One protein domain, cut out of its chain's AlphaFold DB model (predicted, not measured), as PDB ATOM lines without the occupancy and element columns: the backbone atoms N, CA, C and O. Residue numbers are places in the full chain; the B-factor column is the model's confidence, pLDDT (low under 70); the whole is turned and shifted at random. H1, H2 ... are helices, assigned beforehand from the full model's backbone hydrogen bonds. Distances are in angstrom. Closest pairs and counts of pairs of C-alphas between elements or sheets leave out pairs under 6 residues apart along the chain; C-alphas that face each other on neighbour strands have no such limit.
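AT A GLANCE: This is residues 43 to 82 of the 101 residues of an uncharacterized protein of Protopolystoma xenopodis (UniProt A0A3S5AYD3). What shape does the model show? It is a loose helical hairpin: H2 and the longer H3 fold back on each other, with the short H1 before H2 at the end away from the loop, and residues 58 to 63 stick out at the loop end. What is it made of? The printed part has 40 residues with three named helices, in the order H1, H2, H3, and no named strand; the class is all helix. How large is it? It is compact, with a radius of gyration of the C-alphas of 10.0 A, and spans 27 by 19 by 10 A, only just flat.

HOW THE PARTS SIT: How does the first helix stand to the others? H1, residues 43 to 47, is close but not clearly touching to H2, residues 50 to 58; their closest C-alphas, of Ala 46 and Ser 52, are 6.6 A apart. H1 is apart from H3, residues 68 to 81. How do H2 and H3 meet? They form a hairpin and touch, H3 with residues 74 to 78 alone; the closest C-alphas, of Ala 50 and Ile 74, are 6.7 A apart. They run opposite ways at a steep tilt of 40 degrees. What do the backbones show? In H2 every O i to N i+4 pair is within hydrogen-bond range, in H3 9 of 10, and in H1 0 of 1, beside 2 of 2 O i to N i+3 pairs.

IN THESE COORDINATES: Where does H1 begin? C-alpha 43 is at (169.514, 121.957, 169.309). How long are the longer helices? H2 measures 12.1 A from first to last C-alpha, and H3 20.3 A, ending with C-alpha 81 at (158.916, 116.308, 163.674).

THE WHOLE: How far does it reach? The two C-alphas farthest apart, of Pro 61 and Leu 82, are 29.2 A apart. Is anything cut or long? The printed part has no cut; the link H1 to H2 is tight and the link H2 to H3 short. Where is confidence low? Residues 43 to 47 and 81 to 82 are under 70; the mean pLDDT of the printed part is 82.4.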
ATOM      1  N   ASP A  43     168.359 122.862 169.502       56.66
ATOM      2  CA  ASP A  43     169.514 121.957 169.309       56.66
ATOM      3  C   ASP A  43     169.042 120.553 168.909       56.66
ATOM      4  O   ASP A  43     169.635 119.873 168.068       56.66
ATOM      5  N   LEU A  44     167.845 120.185 169.379       57.38
ATOM      6  CA  LEU A  44     167.132 119.039 168.845       57.38
ATOM      7  C   LEU A  44     166.877 119.191 167.337       57.38
ATOM      8  O   LEU A  44     166.766 118.188 166.661       57.38
ATOM      9  N   GLY A  45     166.768 120.389 166.757       64.25
ATOM     10  CA  GLY A  45     166.627 120.566 165.303       64.25
ATOM     11  C   GLY A  45     167.779 119.951 164.501       64.25
ATOM     12  O   GLY A  45     167.535 119.312 163.480       64.25
ATOM     13  N   ALA A  46     169.009 120.057 165.008       63.94
ATOM     14  CA  ALA A  46     170.202 119.541 164.343       63.94
ATOM     15  C   ALA A  46     170.252 118.004 164.306       63.94
ATOM     16  O   ALA A  46     170.761 117.436 163.342       63.94
ATOM     17  N   ILE A  47     169.687 117.313 165.306       68.38
ATOM     18  CA  ILE A  47     169.609 115.839 165.313       68.38
ATOM     19  C   ILE A  47     168.460 115.282 164.467       68.38
ATOM     20  O   ILE A  47     168.383 114.072 164.310       68.38
ATOM     21  N   TYR A  48     167.559 116.118 163.943       73.75
ATOM     22  CA  TYR A  48     166.541 115.685 162.973       73.75
ATOM     23  C   TYR A  48     166.768 116.290 161.587       73.75
ATOM     24  O   TYR A  48     165.926 116.120 160.706       73.75
ATOM     25  N   ASP A  49     167.887 116.986 161.374       82.06
ATOM     26  CA  ASP A  49     168.268 117.435 160.044       82.06
ATOM     27  C   ASP A  49     168.686 116.234 159.191       82.06
ATOM     28  O   ASP A  49     169.446 115.364 159.630       82.06
ATOM     29  N   ALA A  50     168.200 116.197 157.951       83.06
ATOM     30  CA  ALA A  50     168.476 115.095 157.042       83.06
ATOM     31  C   ALA A  50     169.983 114.934 156.761       83.06
ATOM     32  O   ALA A  50     170.453 113.802 156.671       83.06
ATOM     33  N   SER A  51     170.757 116.024 156.689       82.94
ATOM     34  CA  SER A  51     172.210 115.965 156.442       82.94
ATOM     35  C   SER A  51     172.981 115.461 157.658       82.94
ATOM     36  O   SER A  51     173.957 114.717 157.522       82.94
ATOM     37  N   SER A  52     172.540 115.847 158.856       85.25
ATOM     38  CA  SER A  52     173.133 115.390 160.116       85.25
ATOM     39  C   SER A  52     172.906 113.890 160.312       85.25
ATOM     40  O   SER A  52     173.857 113.136 160.529       85.25
ATOM     41  N   LEU A  53     171.666 113.426 160.107       88.31
ATOM     42  CA  LEU A  53     171.332 112.002 160.147       88.31
ATOM     43  C   LEU A  53     172.129 111.194 159.124       88.31
ATOM     44  O   LEU A  53     172.685 110.154 159.463       88.31
ATOM     45  N   GLN A  54     172.234 111.691 157.891       87.50
ATOM     46  CA  GLN A  54     173.042 111.052 156.853       87.50
ATOM     47  C   GLN A  54     174.515 110.946 157.248       87.50
ATOM     48  O   GLN A  54     175.117 109.896 157.043       87.50
ATOM     49  N   SER A  55     175.084 111.994 157.846       87.94
ATOM     50  CA  SER A  55     176.489 111.999 158.271       87.94
ATOM     51  C   SER A  55     176.756 110.999 159.396       87.94
ATOM     52  O   SER A  55     177.774 110.313 159.383       87.94
ATOM     53  N   VAL A  56     175.838 110.864 160.358       89.56
ATOM     54  CA  VAL A  56     175.948 109.836 161.407       89.56
ATOM     55  C   VAL A  56     175.843 108.438 160.799       89.56
ATOM     56  O   VAL A  56     176.681 107.591 161.095       89.56
ATOM     57  N   LEU A  57     174.860 108.209 159.922       88.88
ATOM     58  CA  LEU A  57     174.620 106.911 159.285       88.88
ATOM     59  C   LEU A  57     175.761 106.489 158.350       88.88
ATOM     60  O   LEU A  57     176.094 105.310 158.311       88.88
ATOM     61  N   GLN A  58     176.415 107.435 157.666       90.44
ATOM     62  CA  GLN A  58     177.596 107.177 156.834       90.44
ATOM     63  C   GLN A  58     178.765 106.584 157.627       90.44
ATOM     64  O   GLN A  58     179.553 105.806 157.093       90.44
ATOM     65  N   ASN A  59     178.894 106.970 158.896       90.81
ATOM     66  CA  ASN A  59     179.990 106.527 159.748       90.81
ATOM     67  C   ASN A  59     179.746 105.135 160.350       90.81
ATOM     68  O   ASN A  59     180.641 104.588 160.995       90.81
ATOM     69  N   LEU A  60     178.551 104.558 160.170       90.00
ATOM     70  CA  LEU A  60     178.208 103.248 160.712       90.00
ATOM     71  C   LEU A  60     178.557 102.128 159.716       90.00
ATOM     72  O   LEU A  60     178.115 102.159 158.567       90.00
ATOM     73  N   PRO A  61     179.318 101.097 160.133       87.06
ATOM     74  CA  PRO A  61     179.637  99.972 159.262       87.06
ATOM     75  C   PRO A  61     178.380  99.148 158.958       87.06
ATOM     76  O   PRO A  61     177.650  98.757 159.867       87.06
ATOM     77  N   GLY A  62     178.151  98.852 157.678       87.62
ATOM     78  CA  GLY A  62     177.013  98.040 157.226       87.62
ATOM     79  C   GLY A  62     175.706  98.810 157.023       87.62
ATOM     80  O   GLY A  62     174.701  98.192 156.692       87.62
ATOM     81  N   VAL A  63     175.712 100.134 157.189       90.00
ATOM     82  CA  VAL A  63     174.575 100.997 156.852       90.00
ATOM     83  C   VAL A  63     174.813 101.615 155.477       90.00
ATOM     84  O   VAL A  63     175.765 102.370 155.290       90.00
ATOM     85  N   ASP A  64     173.944 101.306 154.513       93.06
ATOM     86  CA  ASP A  64     173.947 101.953 153.200       93.06
ATOM     87  C   ASP A  64     172.916 103.089 153.158       93.06
ATOM     88  O   ASP A  64     171.713 102.899 153.302       93.06
ATOM     89  N   ILE A  65     173.400 104.304 152.934       89.06
ATOM     90  CA  ILE A  65     172.596 105.532 152.860       89.06
ATOM     91  C   ILE A  65     171.821 105.646 151.537       89.06
ATOM     92  O   ILE A  65     170.978 106.535 151.375       89.06
ATOM     93  N   GLN A  66     172.139 104.798 150.557       91.38
ATOM     94  CA  GLN A  66     171.398 104.680 149.304       91.38
ATOM     95  C   GLN A  66     170.247 103.673 149.387       91.38
ATOM     96  O   GLN A  66     169.407 103.677 148.489       91.38
ATOM     97  N   ASP A  67     170.184 102.879 150.458       93.88
ATOM     98  CA  ASP A  67     169.146 101.876 150.658       93.88
ATOM     99  C   ASP A  67     167.765 102.522 150.852       93.88
ATOM    100  O   ASP A  67     167.618 103.562 151.512       93.88
ATOM    101  N   GLU A  68     166.744 101.925 150.238       90.50
ATOM    102  CA  GLU A  68     165.385 102.466 150.259       90.50
ATOM    103  C   GLU A  68     164.797 102.479 151.670       90.50
ATOM    104  O   GLU A  68     164.135 103.451 152.044       90.50
ATOM    105  N   GLU A  69     165.091 101.469 152.491       90.94
ATOM    106  CA  GLU A  69     164.595 101.403 153.866       90.94
ATOM    107  C   GLU A  69     165.221 102.505 154.725       90.94
ATOM    108  O   GLU A  69     164.524 103.184 155.488       90.94
ATOM    109  N   VAL A  70     166.522 102.751 154.546       90.12
ATOM    110  CA  VAL A  70     167.259 103.795 155.272       90.12
ATOM    111  C   VAL A  70     166.760 105.182 154.874       90.12
ATOM    112  O   VAL A  70     166.457 106.011 155.738       90.12
ATOM    113  N   ARG A  71     166.597 105.440 153.573       92.06
ATOM    114  CA  ARG A  71     166.043 106.707 153.069       92.06
ATOM    115  C   ARG A  71     164.620 106.942 153.550       92.06
ATOM    116  O   ARG A  71     164.287 108.067 153.936       92.06
ATOM    117  N   ASN A  72     163.799 105.895 153.562       90.31
ATOM    118  CA  ASN A  72     162.434 105.970 154.057       90.31
ATOM    119  C   ASN A  72     162.410 106.290 155.558       90.31
ATOM    120  O   ASN A  72     161.720 107.219 155.964       90.31
ATOM    121  N   ALA A  73     163.227 105.622 156.378       89.38
ATOM    122  CA  ALA A  73     163.309 105.882 157.816       89.38
ATOM    123  C   ALA A  73     163.740 107.328 158.143       89.38
ATOM    124  O   ALA A  73     163.092 107.987 158.959       89.38
ATOM    125  N   ILE A  74     164.773 107.857 157.467       87.19
ATOM    126  CA  ILE A  74     165.194 109.268 157.599       87.19
ATOM    127  C   ILE A  74     164.041 110.197 157.196       87.19
ATOM    128  O   ILE A  74     163.726 111.166 157.893       87.19
ATOM    129  N   GLY A  75     163.370 109.883 156.085       85.69
ATOM    130  CA  GLY A  75     162.202 110.614 155.607       85.69
ATOM    131  C   GLY A  75     161.040 110.616 156.603       85.69
ATOM    132  O   GLY A  75     160.427 111.654 156.820       85.69
ATOM    133  N   LEU A  76     160.734 109.487 157.240       86.56
ATOM    134  CA  LEU A  76     159.664 109.375 158.233       86.56
ATOM    135  C   LEU A  76     159.993 110.153 159.508       86.56
ATOM    136  O   LEU A  76     159.140 110.879 160.014       86.56
ATOM    137  N   LEU A  77     161.234 110.063 159.982       83.50
ATOM    138  CA  LEU A  77     161.689 110.727 161.200       83.50
ATOM    139  C   LEU A  77     161.729 112.257 161.047       83.50
ATOM    140  O   LEU A  77     161.249 112.982 161.920       83.50
ATOM    141  N   THR A  78     162.224 112.754 159.909       81.81
ATOM    142  CA  THR A  78     162.209 114.192 159.579       81.81
ATOM    143  C   THR A  78     160.783 114.723 159.387       81.81
ATOM    144  O   THR A  78     160.455 115.814 159.857       81.81
ATOM    145  N   LYS A  79     159.887 113.936 158.771       79.31
ATOM    146  CA  LYS A  79     158.471 114.297 158.568       79.31
ATOM    147  C   LYS A  79     157.621 114.219 159.840       79.31
ATOM    148  O   LYS A  79     156.647 114.957 159.929       79.31
ATOM    149  N   GLN A  80     157.937 113.339 160.792       71.06
ATOM    150  CA  GLN A  80     157.210 113.235 162.066       71.06
ATOM    151  C   GLN A  80     157.449 114.439 162.985       71.06
ATOM    152  O   GLN A  80     156.583 114.741 163.803       71.06
ATOM    153  N   LYS A  81     158.593 115.128 162.856       61.28
ATOM    154  CA  LYS A  81     158.916 116.308 163.674       61.28
ATOM    155  C   LYS A  81     158.462 117.633 163.063       61.28
ATOM    156  O   LYS A  81     158.295 118.596 163.807       61.28
ATOM    157  N   LEU A  82     158.199 117.703 161.754       55.09
ATOM    158  CA  LEU A  82     157.351 118.784 161.250       55.09
ATOM    159  C   LEU A  82     155.974 118.578 161.892       55.09
ATOM    160  O   LEU A  82     155.368 117.534 161.643       55.09
TER     161      LEU A  82